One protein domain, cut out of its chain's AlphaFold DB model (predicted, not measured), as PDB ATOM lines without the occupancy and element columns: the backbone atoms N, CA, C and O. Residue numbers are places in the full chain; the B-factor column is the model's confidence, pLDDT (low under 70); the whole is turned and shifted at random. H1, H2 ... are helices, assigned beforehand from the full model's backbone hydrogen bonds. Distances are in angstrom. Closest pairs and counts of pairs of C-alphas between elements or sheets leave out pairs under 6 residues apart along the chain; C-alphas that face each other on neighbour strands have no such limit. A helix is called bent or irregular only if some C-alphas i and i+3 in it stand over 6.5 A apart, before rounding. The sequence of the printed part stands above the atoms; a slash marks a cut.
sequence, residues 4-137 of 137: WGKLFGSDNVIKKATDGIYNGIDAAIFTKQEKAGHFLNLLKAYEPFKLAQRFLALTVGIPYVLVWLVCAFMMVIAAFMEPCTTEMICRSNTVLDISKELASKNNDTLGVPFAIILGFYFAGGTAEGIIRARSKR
ATOM      1  N   TRP A   4     -13.244  -6.816-108.617       69.56
ATOM      2  CA  TRP A   4     -12.277  -6.432-107.590       69.56
ATOM      3  C   TRP A   4     -11.609  -5.074-107.843       69.56
ATOM      4  O   TRP A   4     -11.398  -4.311-106.907       69.56
ATOM      5  N   GLY A   5     -11.360  -4.721-109.107       67.75
ATOM      6  CA  GLY A   5     -10.805  -3.413-109.475       67.75
ATOM      7  C   GLY A   5     -11.803  -2.259-109.316       67.75
ATOM      8  O   GLY A   5     -11.395  -1.122-109.103       67.75
ATOM      9  N   LYS A   6     -13.112  -2.543-109.384       64.75
ATOM     10  CA  LYS A   6     -14.174  -1.572-109.067       64.75
ATOM     11  C   LYS A   6     -14.433  -1.453-107.563       64.75
ATOM     12  O   LYS A   6     -14.814  -0.380-107.116       64.75
ATOM     13  N   LEU A   7     -14.244  -2.540-106.811       63.44
ATOM     14  CA  LEU A   7     -14.487  -2.595-105.368       63.44
ATOM     15  C   LEU A   7     -13.382  -1.897-104.562       63.44
ATOM     16  O   LEU A   7     -13.691  -1.154-103.638       63.44
ATOM     17  N   PHE A   8     -12.114  -2.105-104.924       66.81
ATOM     18  CA  PHE A   8     -10.980  -1.510-104.205       66.81
ATOM     19  C   PHE A   8     -10.499  -0.178-104.788       66.81
ATOM     20  O   PHE A   8      -9.751   0.534-104.127       66.81
ATOM     21  N   GLY A   9     -10.966   0.187-105.988       58.59
ATOM     22  CA  GLY A   9     -10.452   1.333-106.733       58.59
ATOM     23  C   GLY A   9      -9.006   1.086-107.174       58.59
ATOM     24  O   GLY A   9      -8.180   0.586-106.421       58.59
ATOM     25  N   SER A  10      -8.659   1.410-108.420       57.06
ATOM     26  CA  SER A  10      -7.233   1.438-108.769       57.06
ATOM     27  C   SER A  10      -6.559   2.563-107.970       57.06
ATOM     28  O   SER A  10      -7.226   3.550-107.655       57.06
ATOM     29  N   ASP A  11      -5.257   2.470-107.680       57.12
ATOM     30  CA  ASP A  11      -4.492   3.482-106.915       57.12
ATOM     31  C   ASP A  11      -4.711   4.933-107.399       57.12
ATOM     32  O   ASP A  11      -4.569   5.900-106.650       57.12
ATOM     33  N   ASN A  12      -5.124   5.096-108.657       58.34
ATOM     34  CA  ASN A  12      -5.465   6.374-109.275       58.34
ATOM     35  C   ASN A  12      -6.785   6.989-108.763       58.34
ATOM     36  O   ASN A  12      -6.935   8.207-108.806       58.34
ATOM     37  N   VAL A  13      -7.753   6.191-108.303       60.00
ATOM     38  CA  VAL A  13      -9.037   6.662-107.741       60.00
ATOM     39  C   VAL A  13      -8.849   7.153-106.309       60.00
ATOM     40  O   VAL A  13      -9.386   8.197-105.952       60.00
ATOM     41  N   ILE A  14      -8.030   6.450-105.525       59.91
ATOM     42  CA  ILE A  14      -7.681   6.837-104.153       59.91
ATOM     43  C   ILE A  14      -6.916   8.167-104.167       59.91
ATOM     44  O   ILE A  14      -7.299   9.094-103.461       59.91
ATOM     45  N   LYS A  15      -5.916   8.316-105.050       59.09
ATOM     46  CA  LYS A  15      -5.181   9.584-105.221       59.09
ATOM     47  C   LYS A  15      -6.092  10.747-105.630       59.09
ATOM     48  O   LYS A  15      -6.037  11.805-105.017       59.09
ATOM     49  N   LYS A  16      -7.005  10.535-106.587       60.53
ATOM     50  CA  LYS A  16      -7.969  11.567-107.015       60.53
ATOM     51  C   LYS A  16      -8.982  11.951-105.933       60.53
ATOM     52  O   LYS A  16      -9.406  13.103-105.896       60.53
ATOM     53  N   ALA A  17      -9.387  11.014-105.077       58.62
ATOM     54  CA  ALA A  17     -10.260  11.308-103.944       58.62
ATOM     55  C   ALA A  17      -9.531  12.166-102.897       58.62
ATOM     56  O   ALA A  17     -10.085  13.166-102.445       58.62
ATOM     57  N   THR A  18      -8.280  11.830-102.576       58.34
ATOM     58  CA  THR A  18      -7.448  12.604-101.642       58.34
ATOM     59  C   THR A  18      -7.163  14.010-102.171       58.34
ATOM     60  O   THR A  18      -7.391  14.978-101.449       58.34
ATOM     61  N   ASP A  19      -6.783  14.151-103.446       57.34
ATOM     62  CA  ASP A  19      -6.544  15.458-104.078       57.34
ATOM     63  C   ASP A  19      -7.834  16.294-104.186       57.34
ATOM     64  O   ASP A  19      -7.815  17.515-104.028       57.34
ATOM     65  N   GLY A  20      -8.982  15.655-104.431       59.16
ATOM     66  CA  GLY A  20     -10.285  16.322-104.488       59.16
ATOM     67  C   GLY A  20     -10.783  16.813-103.124       59.16
ATOM     68  O   GLY A  20     -11.426  17.857-103.053       59.16
ATOM     69  N   ILE A  21     -10.466  16.092-102.043       55.50
ATOM     70  CA  ILE A  21     -10.774  16.505-100.665       55.50
ATOM     71  C   ILE A  21      -9.852  17.648-100.232       55.50
ATOM     72  O   ILE A  21     -10.338  18.621 -99.663       55.50
ATOM     73  N   TYR A  22      -8.556  17.569-100.552       53.19
ATOM     74  CA  TYR A  22      -7.585  18.612-100.208       53.19
ATOM     75  C   TYR A  22      -7.939  19.954-100.871       53.19
ATOM     76  O   TYR A  22      -7.980  20.984-100.206       53.19
ATOM     77  N   ASN A  23      -8.322  19.933-102.152       56.22
ATOM     78  CA  ASN A  23      -8.758  21.133-102.880       56.22
ATOM     79  C   ASN A  23     -10.193  21.586-102.536       56.22
ATOM     80  O   ASN A  23     -10.556  22.737-102.769       56.22
ATOM     81  N   GLY A  24     -11.033  20.694-102.000       53.91
ATOM     82  CA  GLY A  24     -12.415  21.001-101.618       53.91
ATOM     83  C   GLY A  24     -12.543  21.783-100.305       53.91
ATOM     84  O   GLY A  24     -13.572  22.420-100.087       53.91
ATOM     85  N   ILE A  25     -11.514  21.749 -99.451       55.28
ATOM     86  CA  ILE A  25     -11.465  22.500 -98.187       55.28
ATOM     87  C   ILE A  25     -11.103  23.974 -98.436       55.28
ATOM     88  O   ILE A  25     -11.727  24.852 -97.844       55.28
ATOM     89  N   ASP A  26     -10.180  24.256 -99.363       51.25
ATOM     90  CA  ASP A  26      -9.760  25.631 -99.692       51.25
ATOM     91  C   ASP A  26     -10.791  26.413-100.515       51.25
ATOM     92  O   ASP A  26     -10.810  27.643-100.512       51.25
ATOM     93  N   ALA A  27     -11.696  25.719-101.198       53.78
ATOM     94  CA  ALA A  27     -12.606  26.339-102.147       53.78
ATOM     95  C   ALA A  27     -14.055  26.420-101.629       53.78
ATOM     96  O   ALA A  27     -15.032  26.182-102.334       53.78
ATOM     97  N   ALA A  28     -14.221  26.797-100.361       56.56
ATOM     98  CA  ALA A  28     -15.532  26.937 -99.720       56.56
ATOM     99  C   ALA A  28     -16.422  28.065-100.306       56.56
ATOM    100  O   ALA A  28     -17.591  28.184 -99.932       56.56
ATOM    101  N   ILE A  29     -15.912  28.868-101.252       53.88
ATOM    102  CA  ILE A  29     -16.640  29.944-101.939       53.88
ATOM    103  C   ILE A  29     -16.676  29.647-103.444       53.88
ATOM    104  O   ILE A  29     -15.899  30.191-104.220       53.88
ATOM    105  N   PHE A  30     -17.591  28.772-103.862       55.91
ATOM    106  CA  PHE A  30     -17.821  28.469-105.276       55.91
ATOM    107  C   PHE A  30     -19.104  29.103-105.804       55.91
ATOM    108  O   PHE A  30     -20.124  29.183-105.110       55.91
ATOM    109  N   THR A  31     -19.079  29.478-107.083       62.78
ATOM    110  CA  THR A  31     -20.287  29.839-107.833       62.78
ATOM    111  C   THR A  31     -21.226  28.628-107.969       62.78
ATOM    112  O   THR A  31     -20.819  27.468-107.841       62.78
ATOM    113  N   LYS A  32     -22.525  28.858-108.224       62.47
ATOM    114  CA  LYS A  32     -23.520  27.767-108.320       62.47
ATOM    115  C   LYS A  32     -23.155  26.727-109.391       62.47
ATOM    116  O   LYS A  32     -23.460  25.549-109.200       62.47
ATOM    117  N   GLN A  33     -22.497  27.139-110.480       65.81
ATOM    118  CA  GLN A  33     -22.021  26.230-111.526       65.81
ATOM    119  C   GLN A  33     -20.856  25.344-111.060       65.81
ATOM    120  O   GLN A  33     -20.884  24.135-111.290       65.81
ATOM    121  N   GLU A  34     -19.869  25.901-110.359       64.31
ATOM    122  CA  GLU A  34     -18.723  25.135-109.846       64.31
ATOM    123  C   GLU A  34     -19.160  24.132-108.776       64.31
ATOM    124  O   GLU A  34     -18.760  22.968-108.803       64.31
ATOM    125  N   LYS A  35     -20.097  24.526-107.905       62.28
ATOM    126  CA  LYS A  35     -20.686  23.631-106.902       62.28
ATOM    127  C   LYS A  35     -21.372  22.411-107.532       62.28
ATOM    128  O   LYS A  35     -21.253  21.307-107.005       62.28
ATOM    129  N   ALA A  36     -22.052  22.585-108.668       66.12
ATOM    130  CA  ALA A  36     -22.666  21.478-109.405       66.12
ATOM    131  C   ALA A  36     -21.614  20.548-110.040       66.12
ATOM    132  O   ALA A  36     -21.757  19.326-109.977       66.12
ATOM    133  N   GLY A  37     -20.529  21.107-110.589       69.75
ATOM    134  CA  GLY A  37     -19.402  20.337-111.128       69.75
ATOM    135  C   GLY A  37     -18.669  19.515-110.061       69.75
ATOM    136  O   GLY A  37     -18.417  18.325-110.256       69.75
ATOM    137  N   HIS A  38     -18.401  20.106-108.894       71.19
ATOM    138  CA  HIS A  38     -17.799  19.402-107.758       71.19
ATOM    139  C   HIS A  38     -18.725  18.332-107.175       71.19
ATOM    140  O   HIS A  38     -18.255  17.247-106.839       71.19
ATOM    141  N   PHE A  39     -20.036  18.578-107.131       68.31
ATOM    142  CA  PHE A  39     -21.012  17.567-106.725       68.31
ATOM    143  C   PHE A  39     -21.044  16.374-107.693       68.31
ATOM    144  O   PHE A  39     -21.073  15.230-107.251       68.31
ATOM    145  N   LEU A  40     -20.953  16.608-109.007       71.19
ATOM    146  CA  LEU A  40     -20.838  15.532-110.002       71.19
ATOM    147  C   LEU A  40     -19.544  14.721-109.845       71.19
ATOM    148  O   LEU A  40     -19.567  13.495-109.969       71.19
ATOM    149  N   ASN A  41     -18.422  15.378-109.550       74.06
ATOM    150  CA  ASN A  41     -17.152  14.695-109.292       74.06
ATOM    151  C   ASN A  41     -17.186  13.889-107.989       74.06
ATOM    152  O   ASN A  41     -16.690  12.763-107.950       74.06
ATOM    153  N   LEU A  42     -17.842  14.422-106.958       69.38
ATOM    154  CA  LEU A  42     -18.104  13.714-105.714       69.38
ATOM    155  C   LEU A  42     -18.983  12.480-105.968       69.38
ATOM    156  O   LEU A  42     -18.609  11.382-105.574       69.38
ATOM    157  N   LEU A  43     -20.083  12.610-106.717       69.25
ATOM    158  CA  LEU A  43     -20.942  11.479-107.090       69.25
ATOM    159  C   LEU A  43     -20.174  10.365-107.820       69.25
ATOM    160  O   LEU A  43     -20.379   9.192-107.510       69.25
ATOM    161  N   LYS A  44     -19.255  10.716-108.732       71.19
ATOM    162  CA  LYS A  44     -18.378   9.744-109.412       71.19
ATOM    163  C   LYS A  44     -17.401   9.060-108.453       71.19
ATOM    164  O   LYS A  44     -17.191   7.858-108.560       71.19
ATOM    165  N   ALA A  45     -16.831   9.792-107.496       72.44
ATOM    166  CA  ALA A  45     -15.972   9.213-106.462       72.44
ATOM    167  C   ALA A  45     -16.744   8.298-105.484       72.44
ATOM    168  O   ALA A  45     -16.165   7.368-104.926       72.44
ATOM    169  N   TYR A  46     -18.054   8.515-105.315       66.50
ATOM    170  CA  TYR A  46     -18.940   7.710-104.465       66.50
ATOM    171  C   TYR A  46     -19.484   6.426-105.125       66.50
ATOM    172  O   TYR A  46     -20.005   5.557-104.422       66.50
ATOM    173  N   GLU A  47     -19.382   6.259-106.448       71.75
ATOM    174  CA  GLU A  47     -19.801   5.026-107.140       71.75
ATOM    175  C   GLU A  47     -19.197   3.732-106.556       71.75
ATOM    176  O   GLU A  47     -19.969   2.809-106.265       71.75
ATOM    177  N   PRO A  48     -17.868   3.626-106.330       69.75
ATOM    178  CA  PRO A  48     -17.283   2.429-105.722       69.75
ATOM    179  C   PRO A  48     -17.771   2.204-104.284       69.75
ATOM    180  O   PRO A  48     -17.993   1.062-103.882       69.75
ATOM    181  N   PHE A  49     -18.048   3.275-103.532       72.25
ATOM    182  CA  PHE A  49     -18.595   3.178-102.176       72.25
ATOM    183  C   PHE A  49     -19.986   2.541-102.148       72.25
ATOM    184  O   PHE A  49     -20.242   1.684-101.304       72.25
ATOM    185  N   LYS A  50     -20.873   2.872-103.097       74.38
ATOM    186  CA  LYS A  50     -22.195   2.222-103.189       74.38
ATOM    187  C   LYS A  50     -22.091   0.732-103.506       74.38
ATOM    188  O   LYS A  50     -22.925  -0.056-103.058       74.38
ATOM    189  N   LEU A  51     -21.077   0.327-104.271       79.50
ATOM    190  CA  LEU A  51     -20.820  -1.084-104.550       79.50
ATOM    191  C   LEU A  51     -20.319  -1.817-103.298       79.50
ATOM    192  O   LEU A  51     -20.833  -2.888-102.978       79.50
ATOM    193  N   ALA A  52     -19.383  -1.212-102.561       80.25
ATOM    194  CA  ALA A  52     -18.882  -1.747-101.297       80.25
ATOM    195  C   ALA A  52     -19.994  -1.871-100.242       80.25
ATOM    196  O   ALA A  52     -20.108  -2.903 -99.589       80.25
ATOM    197  N   GLN A  53     -20.879  -0.877-100.142       81.25
ATOM    198  CA  GLN A  53     -22.056  -0.916 -99.270       81.25
ATOM    199  C   GLN A  53     -22.979  -2.099 -99.582       81.25
ATOM    200  O   GLN A  53     -23.406  -2.802 -98.669       81.25
ATOM    201  N   ARG A  54     -23.268  -2.355-100.865       85.62
ATOM    202  CA  ARG A  54     -24.081  -3.512-101.281       85.62
ATOM    203  C   ARG A  54     -23.396  -4.828-100.950       85.62
ATOM    204  O   ARG A  54     -24.052  -5.745-100.476       85.62
ATOM    205  N   PHE A  55     -22.092  -4.917-101.189       85.38
ATOM    206  CA  PHE A  55     -21.329  -6.114-100.873       85.38
ATOM    207  C   PHE A  55     -21.342  -6.402 -99.368       85.38
ATOM    208  O   PHE A  55     -21.703  -7.505 -98.979       85.38
ATOM    209  N   LEU A  56     -21.069  -5.401 -98.526       84.75
ATOM    210  CA  LEU A  56     -21.112  -5.533 -97.065       84.75
ATOM    211  C   LEU A  56     -22.515  -5.877 -96.540       84.75
ATOM    212  O   LEU A  56     -22.662  -6.720 -95.657       84.75
ATOM    213  N   ALA A  57     -23.558  -5.261 -97.104       84.81
ATOM    214  CA  ALA A  57     -24.939  -5.578 -96.751       84.81
ATOM    215  C   ALA A  57     -25.307  -7.026 -97.109       84.81
ATOM    216  O   ALA A  57     -26.010  -7.680 -96.345       84.81
ATOM    217  N   LEU A  58     -24.812  -7.551 -98.233       86.81
ATOM    218  CA  LEU A  58     -25.041  -8.941 -98.623       86.81
ATOM    219  C   LEU A  58     -24.221  -9.919 -97.771       86.81
ATOM    220  O   LEU A  58     -24.759 -10.937 -97.346       86.81
ATOM    221  N   THR A  59     -22.951  -9.623 -97.483       87.38
ATOM    222  CA  THR A  59     -22.075 -10.541 -96.738       87.38
ATOM    223  C   THR A  59     -22.464 -10.682 -95.272       87.38
ATOM    224  O   THR A  59     -22.343 -11.777 -94.733       87.38
ATOM    225  N   VAL A  60     -22.944  -9.614 -94.627       88.94
ATOM    226  CA  VAL A  60     -23.347  -9.641 -93.208       88.94
ATOM    227  C   VAL A  60     -24.858  -9.798 -93.048       88.94
ATOM    228  O   VAL A  60     -25.319 -10.539 -92.182       88.94
ATOM    229  N   GLY A  61     -25.648  -9.143 -93.901       90.19
ATOM    230  CA  GLY A  61     -27.105  -9.150 -93.795       90.19
ATOM    231  C   GLY A  61     -27.737 -10.494 -94.140       90.19
ATOM    232  O   GLY A  61     -28.670 -10.903 -93.453       90.19
ATOM    233  N   ILE A  62     -27.223 -11.213 -95.147       90.00
ATOM    234  CA  ILE A  62     -27.769 -12.531 -95.508       90.00
ATOM    235  C   ILE A  62     -27.598 -13.527 -94.347       90.00
ATOM    236  O   ILE A  62     -28.615 -14.066 -93.909       90.00
ATOM    237  N   PRO A  63     -26.390 -13.752 -93.785       91.69
ATOM    238  CA  PRO A  63     -26.235 -14.642 -92.634       91.69
ATOM    239  C   PRO A  63     -27.071 -14.213 -91.425       91.69
ATOM    240  O   PRO A  63     -27.720 -15.057 -90.812       91.69
ATOM    241  N   TYR A  64     -27.114 -12.910 -91.122       92.81
ATOM    242  CA  TYR A  64     -27.885 -12.386 -89.992       92.81
ATOM    243  C   TYR A  64     -29.377 -12.731 -90.097       92.81
ATOM    244  O   TYR A  64     -29.967 -13.240 -89.142       92.81
ATOM    245  N   VAL A  65     -29.983 -12.500 -91.268       93.19
ATOM    246  CA  VAL A  65     -31.401 -12.801 -91.513       93.19
ATOM    247  C   VAL A  65     -31.649 -14.308 -91.575       93.19
ATOM    248  O   VAL A  65     -32.650 -14.777 -91.039       93.19
ATOM    249  N   LEU A  66     -30.744 -15.088 -92.175       94.38
ATOM    250  CA  LEU A  66     -30.882 -16.546 -92.248       94.38
ATOM    251  C   LEU A  66     -30.941 -17.192 -90.862       94.38
ATOM    252  O   LEU A  66     -31.795 -18.044 -90.631       94.38
ATOM    253  N   VAL A  67     -30.091 -16.766 -89.924       93.69
ATOM    254  CA  VAL A  67     -30.125 -17.289 -88.549       93.69
ATOM    255  C   VAL A  67     -31.457 -16.953 -87.870       93.69
ATOM    256  O   VAL A  67     -32.039 -17.812 -87.210       93.69
ATOM    257  N   TRP A  68     -31.999 -15.752 -88.098       94.06
ATOM    258  CA  TRP A  68     -33.331 -15.379 -87.616       94.06
ATOM    259  C   TRP A  68     -34.451 -16.241 -88.210       94.06
ATOM    260  O   TRP A  68     -35.366 -16.625 -87.481       94.06
ATOM    261  N   LEU A  69     -34.370 -16.599 -89.496       95.19
ATOM    262  CA  LEU A  69     -35.331 -17.513 -90.125       95.19
ATOM    263  C   LEU A  69     -35.250 -18.925 -89.532       95.19
ATOM    264  O   LEU A  69     -36.287 -19.533 -89.274       95.19
ATOM    265  N   VAL A  70     -34.042 -19.427 -89.259       93.94
ATOM    266  CA  VAL A  70     -33.846 -20.723 -88.588       93.94
ATOM    267  C   VAL A  70     -34.446 -20.699 -87.180       93.94
ATOM    268  O   VAL A  70     -35.201 -21.603 -86.833       93.94
ATOM    269  N   CYS A  71     -34.194 -19.645 -86.398       92.25
ATOM    270  CA  CYS A  71     -34.789 -19.484 -85.067       92.25
ATOM    271  C   CYS A  71     -36.325 -19.445 -85.140       92.25
ATOM    272  O   CYS A  71     -37.010 -20.152 -84.405       92.25
ATOM    273  N   ALA A  72     -36.884 -18.665 -86.072       91.50
ATOM    274  CA  ALA A  72     -38.330 -18.595 -86.276       91.50
ATOM    275  C   ALA A  72     -38.929 -19.972 -86.601       91.50
ATOM    276  O   ALA A  72     -39.943 -20.360 -86.026       91.50
ATOM    277  N   PHE A  73     -38.269 -20.738 -87.469       92.19
ATOM    278  CA  PHE A  73     -38.702 -22.083 -87.826       92.19
ATOM    279  C   PHE A  73     -38.638 -23.057 -86.641       92.19
ATOM    280  O   PHE A  73     -39.583 -23.813 -86.418       92.19
ATOM    281  N   MET A  74     -37.575 -23.004 -85.834       87.12
ATOM    282  CA  MET A  74     -37.446 -23.817 -84.619       87.12
ATOM    283  C   MET A  74     -38.547 -23.512 -83.597       87.12
ATOM    284  O   MET A  74     -39.108 -24.439 -83.015       87.12
ATOM    285  N   MET A  75     -38.908 -22.237 -83.417       87.00
ATOM    286  CA  MET A  75     -40.024 -21.847 -82.545       87.00
ATOM    287  C   MET A  75     -41.366 -22.386 -83.046       87.00
ATOM    288  O   MET A  75     -42.165 -22.872 -82.248       87.00
ATOM    289  N   VAL A  76     -41.606 -22.339 -84.361       88.25
ATOM    290  CA  VAL A  76     -42.821 -22.907 -84.963       88.25
ATOM    291  C   VAL A  76     -42.872 -24.416 -84.742       88.25
ATOM    292  O   VAL A  76     -43.897 -24.913 -84.289       88.25
ATOM    293  N   ILE A  77     -41.774 -25.144 -84.981       86.12
ATOM    294  CA  ILE A  77     -41.715 -26.592 -84.728       86.12
ATOM    295  C   ILE A  77     -42.036 -26.903 -83.268       86.12
ATOM    296  O   ILE A  77     -42.853 -27.782 -83.009       86.12
ATOM    297  N   ALA A  78     -41.439 -26.173 -82.321       83.44
ATOM    298  CA  ALA A  78     -41.658 -26.415 -80.900       83.44
ATOM    299  C   ALA A  78     -43.130 -26.271 -80.481       83.44
ATOM    300  O   ALA A  78     -43.572 -26.988 -79.584       83.44
ATOM    301  N   ALA A  79     -43.896 -25.403 -81.154       80.38
ATOM    302  CA  ALA A  79     -45.328 -25.226 -80.911       80.38
ATOM    303  C   ALA A  79     -46.184 -26.428 -81.358       80.38
ATOM    304  O   ALA A  79     -47.281 -26.615 -80.840       80.38
ATOM    305  N   PHE A  80     -45.692 -27.244 -82.296       82.44
ATOM    306  CA  PHE A  80     -46.357 -28.471 -82.753       82.44
ATOM    307  C   PHE A  80     -45.864 -29.736 -82.029       82.44
ATOM    308  O   PHE A  80     -46.358 -30.827 -82.309       82.44
ATOM    309  N   MET A  81     -44.897 -29.622 -81.111       75.62
ATOM    310  CA  MET A  81     -44.441 -30.742 -80.282       75.62
ATOM    311  C   MET A  81     -45.395 -30.943 -79.095       75.62
ATOM    312  O   MET A  81     -45.845 -29.969 -78.496       75.62
ATOM    313  N   GLU A  82     -45.708 -32.200 -78.763       65.50
ATOM    314  CA  GLU A  82     -46.692 -32.551 -77.726       65.50
ATOM    315  C   GLU A  82     -46.400 -31.880 -76.365       65.50
ATOM    316  O   GLU A  82     -45.233 -31.785 -75.958       65.50
ATOM    317  N   PRO A  83     -47.443 -31.418 -75.639       62.12
ATOM    318  CA  PRO A  83     -47.280 -30.780 -74.341       62.12
ATOM    319  C   PRO A  83     -46.754 -31.784 -73.310       62.12
ATOM    320  O   PRO A  83     -47.281 -32.882 -73.142       62.12
ATOM    321  N   CYS A  84     -45.699 -31.386 -72.607       64.75
ATOM    322  CA  CYS A  84     -44.954 -32.247 -71.698       64.75
ATOM    323  C   CYS A  84     -45.766 -32.605 -70.454       64.75
ATOM    324  O   CYS A  84     -45.948 -31.773 -69.567       64.75
ATOM    325  N   THR A  85     -46.234 -33.851 -70.385       57.53
ATOM    326  CA  THR A  85     -47.007 -34.362 -69.244       57.53
ATOM    327  C   THR A  85     -46.278 -35.436 -68.430       57.53
ATOM    328  O   THR A  85     -46.664 -35.650 -67.284       57.53
ATOM    329  N   THR A  86     -45.207 -36.074 -68.936       57.22
ATOM    330  CA  THR A  86     -44.612 -37.249 -68.253       57.22
ATOM    331  C   THR A  86     -43.082 -37.424 -68.305       57.22
ATOM    332  O   THR A  86     -42.592 -38.342 -67.651       57.22
ATOM    333  N   GLU A  87     -42.292 -36.577 -68.982       57.75
ATOM    334  CA  GLU A  87     -40.818 -36.718 -69.016       57.75
ATOM    335  C   GLU A  87     -40.057 -35.538 -68.389       57.75
ATOM    336  O   GLU A  87     -40.402 -34.372 -68.578       57.75
ATOM    337  N   MET A  88     -38.965 -35.857 -67.679       54.03
ATOM    338  CA  MET A  88     -38.051 -34.913 -67.011       54.03
ATOM    339  C   MET A  88     -37.319 -33.974 -67.996       54.03
ATOM    340  O   MET A  88     -36.775 -32.953 -67.582       54.03
ATOM    341  N   ILE A  89     -37.317 -34.297 -69.298       60.25
ATOM    342  CA  ILE A  89     -36.742 -33.482 -70.378       60.25
ATOM    343  C   ILE A  89     -37.836 -33.186 -71.406       60.25
ATOM    344  O   ILE A  89     -38.179 -34.007 -72.253       60.25
ATOM    345  N   CYS A  90     -38.376 -31.974 -71.349       69.69
ATOM    346  CA  CYS A  90     -39.381 -31.513 -72.293       69.69
ATOM    347  C   CYS A  90     -38.719 -31.089 -73.613       69.69
ATOM    348  O   CYS A  90     -38.187 -29.982 -73.709       69.69
ATOM    349  N   ARG A  91     -38.760 -31.949 -74.644       68.56
ATOM    350  CA  ARG A  91     -38.152 -31.656 -75.960       68.56
ATOM    351  C   ARG A  91     -38.623 -30.324 -76.568       68.56
ATOM    352  O   ARG A  91     -37.816 -29.655 -77.205       68.56
ATOM    353  N   SER A  92     -39.879 -29.922 -76.346       71.31
ATOM    354  CA  SER A  92     -40.403 -28.622 -76.806       71.31
ATOM    355  C   SER A  92     -39.668 -27.439 -76.153       71.31
ATOM    356  O   SER A  92     -39.168 -26.559 -76.854       71.31
ATOM    357  N   ASN A  93     -39.488 -27.462 -74.825       76.06
ATOM    358  CA  ASN A  93     -38.753 -26.416 -74.103       76.06
ATOM    359  C   ASN A  93     -37.281 -26.362 -74.520       76.06
ATOM    360  O   ASN A  93     -36.752 -25.280 -74.740       76.06
ATOM    361  N   THR A  94     -36.638 -27.515 -74.724       81.62
ATOM    362  CA  THR A  94     -35.249 -27.557 -75.198       81.62
ATOM    363  C   THR A  94     -35.090 -26.892 -76.568       81.62
ATOM    364  O   THR A  94     -34.159 -26.115 -76.766       81.62
ATOM    365  N   VAL A  95     -35.999 -27.144 -77.518       83.31
ATOM    366  CA  VAL A  95     -35.952 -26.508 -78.848       83.31
ATOM    367  C   VAL A  95     -36.191 -24.997 -78.750       83.31
ATOM    368  O   VAL A  95     -35.507 -24.227 -79.429       83.31
ATOM    369  N   LEU A  96     -37.110 -24.559 -77.883       84.56
ATOM    370  CA  LEU A  96     -37.349 -23.136 -77.626       84.56
ATOM    371  C   LEU A  96     -36.130 -22.446 -77.009       84.56
ATOM    372  O   LEU A  96     -35.781 -21.346 -77.433       84.56
ATOM    373  N   ASP A  97     -35.477 -23.078 -76.039       87.44
ATOM    374  CA  ASP A  97     -34.317 -22.506 -75.357       87.44
ATOM    375  C   ASP A  97     -33.112 -22.412 -76.298       87.44
ATOM    376  O   ASP A  97     -32.495 -21.350 -76.388       87.44
ATOM    377  N   ILE A  98     -32.853 -23.453 -77.099       89.06
ATOM    378  CA  ILE A  98     -31.813 -23.420 -78.141       89.06
ATOM    379  C   ILE A  98     -32.112 -22.316 -79.160       89.06
ATOM    380  O   ILE A  98     -31.211 -21.574 -79.548       89.06
ATOM    381  N   SER A  99     -33.372 -22.166 -79.579       90.56
ATOM    382  CA  SER A  99     -33.757 -21.107 -80.514       90.56
ATOM    383  C   SER A  99     -33.526 -19.709 -79.936       90.56
ATOM    384  O   SER A  99     -33.086 -18.816 -80.660       90.56
ATOM    385  N   LYS A 100     -33.842 -19.487 -78.656       90.31
ATOM    386  CA  LYS A 100     -33.628 -18.192 -77.992       90.31
ATOM    387  C   LYS A 100     -32.146 -17.901 -77.808       90.31
ATOM    388  O   LYS A 100     -31.714 -16.780 -78.066       90.31
ATOM    389  N   GLU A 101     -31.366 -18.898 -77.397       93.62
ATOM    390  CA  GLU A 101     -29.923 -18.741 -77.241       93.62
ATOM    391  C   GLU A 101     -29.254 -18.446 -78.588       93.62
ATOM    392  O   GLU A 101     -28.435 -17.531 -78.681       93.62
ATOM    393  N   LEU A 102     -29.641 -19.154 -79.652       92.88
ATOM    394  CA  LEU A 102     -29.134 -18.909 -81.000       92.88
ATOM    395  C   LEU A 102     -29.478 -17.493 -81.487       92.88
ATOM    396  O   LEU A 102     -28.611 -16.810 -82.036       92.88
ATOM    397  N   ALA A 103     -30.702 -17.020 -81.232       93.38
ATOM    398  CA  ALA A 103     -31.108 -15.650 -81.544       93.38
ATOM    399  C   ALA A 103     -30.293 -14.609 -80.753       93.38
ATOM    400  O   ALA A 103     -29.849 -13.615 -81.331       93.38
ATOM    401  N   SER A 104     -30.038 -14.855 -79.461       94.44
ATOM    402  CA  SER A 104     -29.188 -13.988 -78.631       94.44
ATOM    403  C   SER A 104     -27.778 -13.905 -79.201       94.44
ATOM    404  O   SER A 104     -27.304 -12.814 -79.503       94.44
ATOM    405  N   LYS A 105     -27.134 -15.052 -79.462       94.62
ATOM    406  CA  LYS A 105     -25.772 -15.081 -80.015       94.62
ATOM    407  C   LYS A 105     -25.679 -14.404 -81.383       94.62
ATOM    408  O   LYS A 105     -24.670 -13.759 -81.672       94.62
ATOM    409  N   ASN A 106     -26.715 -14.525 -82.216       94.50
ATOM    410  CA  ASN A 106     -26.783 -13.842 -83.507       94.50
ATOM    411  C   ASN A 106     -26.790 -12.317 -83.340       94.50
ATOM    412  O   ASN A 106     -26.030 -11.617 -84.007       94.50
ATOM    413  N   ASN A 107     -27.603 -11.797 -82.419       93.94
ATOM    414  CA  ASN A 107     -27.646 -10.366 -82.124       93.94
ATOM    415  C   ASN A 107     -26.344  -9.861 -81.496       93.94
ATOM    416  O   ASN A 107     -25.842  -8.819 -81.912       93.94
ATOM    417  N   ASP A 108     -25.773 -10.611 -80.557       94.50
ATOM    418  CA  ASP A 108     -24.537 -10.222 -79.873       94.50
ATOM    419  C   ASP A 108     -23.344 -10.178 -80.840       94.50
ATOM    420  O   ASP A 108     -22.485  -9.304 -80.741       94.50
ATOM    421  N   THR A 109     -23.312 -11.090 -81.816       92.75
ATOM    422  CA  THR A 109     -22.188 -11.208 -82.758       92.75
ATOM    423  C   THR A 109     -22.361 -10.328 -83.995       92.75
ATOM    424  O   THR A 109     -21.425  -9.650 -84.420       92.75
ATOM    425  N   LEU A 110     -23.546 -10.349 -84.611       92.38
ATOM    426  CA  LEU A 110     -23.801  -9.723 -85.913       92.38
ATOM    427  C   LEU A 110     -24.709  -8.494 -85.827       92.38
ATOM    428  O   LEU A 110     -24.731  -7.709 -86.773       92.38
ATOM    429  N   GLY A 111     -25.406  -8.274 -84.710       91.81
ATOM    430  CA  GLY A 111     -26.361  -7.174 -84.562       91.81
ATOM    431  C   GLY A 111     -25.712  -5.794 -84.674       91.81
ATOM    432  O   GLY A 111     -26.178  -4.964 -85.454       91.81
ATOM    433  N   VAL A 112     -24.604  -5.554 -83.964       92.44
ATOM    434  CA  VAL A 112     -23.871  -4.274 -84.046       92.44
ATOM    435  C   VAL A 112     -23.273  -4.048 -85.444       92.44
ATOM    436  O   VAL A 112     -23.555  -2.999 -86.033       92.44
ATOM    437  N   PRO A 113     -22.518  -4.998 -86.040       90.81
ATOM    438  CA  PRO A 113     -22.045  -4.863 -87.418       90.81
ATOM    439  C   PRO A 113     -23.172  -4.598 -88.424       90.81
ATOM    440  O   PRO A 113     -23.056  -3.700 -89.259       90.81
ATOM    441  N   PHE A 114     -24.280  -5.335 -88.327       91.56
ATOM    442  CA  PHE A 114     -25.426  -5.179 -89.217       91.56
ATOM    443  C   PHE A 114     -26.078  -3.800 -89.070       91.56
ATOM    444  O   PHE A 114     -26.323  -3.138 -90.078       91.56
ATOM    445  N   ALA A 115     -26.293  -3.322 -87.840       90.44
ATOM    446  CA  ALA A 115     -26.870  -2.005 -87.577       90.44
ATOM    447  C   ALA A 115     -26.000  -0.865 -88.127       90.44
ATOM    448  O   ALA A 115     -26.522   0.083 -88.714       90.44
ATOM    449  N   ILE A 116     -24.675  -0.972 -87.992       89.56
ATOM    450  CA  ILE A 116     -23.730   0.003 -88.547       89.56
ATOM    451  C   ILE A 116     -23.806   0.012 -90.078       89.56
ATOM    452  O   ILE A 116     -23.943   1.079 -90.677       89.56
ATOM    453  N   ILE A 117     -23.762  -1.161 -90.721       89.88
ATOM    454  CA  ILE A 117     -23.851  -1.279 -92.185       89.88
ATOM    455  C   ILE A 117     -25.178  -0.707 -92.690       89.88
ATOM    456  O   ILE A 117     -25.183   0.068 -93.647       89.88
ATOM    457  N   LEU A 118     -26.290  -1.038 -92.030       87.62
ATOM    458  CA  LEU A 118     -27.617  -0.525 -92.362       87.62
ATOM    459  C   LEU A 118     -27.671   1.003 -92.204       87.62
ATOM    460  O   LEU A 118     -28.158   1.706 -93.089       87.62
ATOM    461  N   GLY A 119     -27.101   1.522 -91.114       87.56
ATOM    462  CA  GLY A 119     -26.946   2.950 -90.867       87.56
ATOM    463  C   GLY A 119     -26.196   3.640 -92.000       87.56
ATOM    464  O   GLY A 119     -26.726   4.569 -92.600       87.56
ATOM    465  N   PHE A 120     -25.012   3.152 -92.376       83.00
ATOM    466  CA  PHE A 120     -24.244   3.702 -93.497       83.00
ATOM    467  C   PHE A 120     -24.961   3.581 -94.846       83.00
ATOM    468  O   PHE A 120     -24.821   4.468 -95.690       83.00
ATOM    469  N   TYR A 121     -25.729   2.510 -95.054       84.31
ATOM    470  CA  TYR A 121     -26.477   2.288 -96.291       84.31
ATOM    471  C   TYR A 121     -27.576   3.343 -96.492       84.31
ATOM    472  O   TYR A 121     -27.765   3.831 -97.607       84.31
ATOM    473  N   PHE A 122     -28.275   3.737 -95.421       84.19
ATOM    474  CA  PHE A 122     -29.398   4.682 -95.497       84.19
ATOM    475  C   PHE A 122     -29.061   6.121 -95.073       84.19
ATOM    476  O   PHE A 122     -29.792   7.040 -95.449       84.19
ATOM    477  N   ALA A 123     -27.947   6.356 -94.371       84.00
ATOM    478  CA  ALA A 123     -27.580   7.667 -93.823       84.00
ATOM    479  C   ALA A 123     -27.554   8.789 -94.871       84.00
ATOM    480  O   ALA A 123     -28.015   9.894 -94.590       84.00
ATOM    481  N   GLY A 124     -27.068   8.511 -96.087       76.12
ATOM    482  CA  GLY A 124     -27.021   9.505 -97.166       76.12
ATOM    483  C   GLY A 124     -28.410  10.021 -97.563       76.12
ATOM    484  O   GLY A 124     -28.624  11.230 -97.634       76.12
ATOM    485  N   GLY A 125     -29.381   9.118 -97.733       78.56
ATOM    486  CA  GLY A 125     -30.760   9.491 -98.068       78.56
ATOM    487  C   GLY A 125     -31.469  10.222 -96.925       78.56
ATOM    488  O   GLY A 125     -32.220  11.169 -97.157       78.56
ATOM    489  N   THR A 126     -31.185   9.832 -95.679       83.12
ATOM    490  CA  THR A 126     -31.726  10.503 -94.489       83.12
ATOM    491  C   THR A 126     -31.178  11.925 -94.344       83.12
ATOM    492  O   THR A 126     -31.954  12.854 -94.111       83.12
ATOM    493  N   ALA A 127     -29.871  12.125 -94.526       82.75
ATOM    494  CA  ALA A 127     -29.242  13.442 -94.439       82.75
ATOM    495  C   ALA A 127     -29.793  14.414 -95.498       82.75
ATOM    496  O   ALA A 127     -30.190  15.532 -95.163       82.75
ATOM    497  N   GLU A 128     -29.904  13.975 -96.756       78.25
ATOM    498  CA  GLU A 128     -30.502  14.773 -97.835       78.25
ATOM    499  C   GLU A 128     -31.973  15.117 -97.553       78.25
ATOM    500  O   GLU A 128     -32.403  16.256 -97.766       78.25
ATOM    501  N   GLY A 129     -32.739  14.161 -97.017       84.00
ATOM    502  CA  GLY A 129     -34.125  14.374 -96.602       84.00
ATOM    503  C   GLY A 129     -34.264  15.467 -95.538       84.00
ATOM    504  O   GLY A 129     -35.094  16.368 -95.688       84.00
ATOM    505  N   ILE A 130     -33.418  15.437 -94.503       87.06
ATOM    506  CA  ILE A 130     -33.414  16.430 -93.416       87.06
ATOM    507  C   ILE A 130     -33.030  17.821 -93.936       87.06
ATOM    508  O   ILE A 130     -33.696  18.807 -93.605       87.06
ATOM    509  N   ILE A 131     -31.987  17.916 -94.766       85.75
ATOM    510  CA  ILE A 131     -31.531  19.190 -95.343       85.75
ATOM    511  C   ILE A 131     -32.644  19.817 -96.188       85.75
ATOM    512  O   ILE A 131     -32.965  20.996 -96.028       85.75
ATOM    513  N   ARG A 132     -33.291  19.023 -97.045       84.38
ATOM    514  CA  ARG A 132     -34.386  19.492 -97.900       84.38
ATOM    515  C   ARG A 132     -35.630  19.883 -97.100       84.38
ATOM    516  O   ARG A 132     -36.314  20.828 -97.484       84.38
ATOM    517  N   ALA A 133     -35.915  19.195 -95.994       87.62
ATOM    518  CA  ALA A 133     -37.007  19.556 -95.093       87.62
ATOM    519  C   ALA A 133     -36.747  20.891 -94.374       87.62
ATOM    520  O   ALA A 133     -37.658  21.709 -94.267       87.62
ATOM    521  N   ARG A 134     -35.507  21.146 -93.932       82.38
ATOM    522  CA  ARG A 134     -35.117  22.425 -93.313       82.38
ATOM    523  C   ARG A 134     -35.044  23.582 -94.303       82.38
ATOM    524  O   ARG A 134     -35.440  24.673 -93.944       82.38
ATOM    525  N   SER A 135     -34.604  23.348 -95.538       81.56
ATOM    526  CA  SER A 135     -34.556  24.370 -96.598       81.56
ATOM    527  C   SER A 135     -35.937  24.850 -97.066       81.56
ATOM    528  O   SER A 135     -36.012  25.850 -97.775       81.56
ATOM    529  N   LYS A 136     -37.008  24.109 -96.757       70.00
ATOM    530  CA  LYS A 136     -38.395  24.487 -97.071       70.00
ATOM    531  C   LYS A 136     -39.116  25.199 -95.918       70.00
ATOM    532  O   LYS A 136     -40.245  25.631 -96.133       70.00
ATOM    533  N   ARG A 137     -38.515  25.267 -94.725       52.56
ATOM    534  CA  ARG A 137     -38.963  26.146 -93.636       52.56
ATOM    535  C   ARG A 137     -38.235  27.475 -93.737       52.56
ATOM    536  O   ARG A 137     -38.870  28.475 -93.354       52.56
TER     537      ARG A 137
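This is residues 4 to 137 of the 137 residues of an uncharacterized protein of Endozoicomonas montiporae CL-33 (UniProt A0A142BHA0). A long helical hairpin, H3b and H4a, forks at its open end into H3a, with H2 near it, and residues 123 to 137, which stick out. The printed part has 134 residues, of which 113 are in four named helices, H1 to H4 in order along the chain, with no named strand; the class is all helix. It is extended, with radius of gyration of the C-alphas 24.4 A and spans of 81 by 43 by 19 A.

Find C-alpha 4 at (-12.277, -6.432, -107.590), where H1, residues 4 to 8, begins; H2 is residues 11 to 26. H3, residues 32 to 79, and H4, residues 91 to 134, each assigned as one helix by hydrogen bonds, are bent: C-alphas 45 and 48 are 6.9 A apart, 121 and 124 7.3 A. Their arms are H3a, residues 32 to 45; H3b, residues 48 to 79, 46.6 A long; H4a, residues 91 to 121, 41.3 A long and irregular, with C-alphas 109 and 112 7.3 A apart; and H4b, residues 124 to 134, which ends at C-alpha 134 at (-35.117, 22.425, -93.313).

H1 touches H3b at residues 48 to 52 alone; the closest C-alphas, Leu 7 and Pro 48, are 5.8 A apart. In the hairpin, H3b and H4a touch at Ala 78 and Ser 92, closest C-alphas 4.8 A apart, at a shallow tilt of 16 degrees, opposite ways. Every O i to N i+4 pair is within hydrogen-bond range in H1, H3a and H4b; 11 of 12 are in H2, 27 of 28 in H3b, 25 of 27 in H4a.

The printed part has no cut, and the H3 to H4 link is long. Look for pLDDT under 70 at, among others, residues 4 to 37 and 82 to 91.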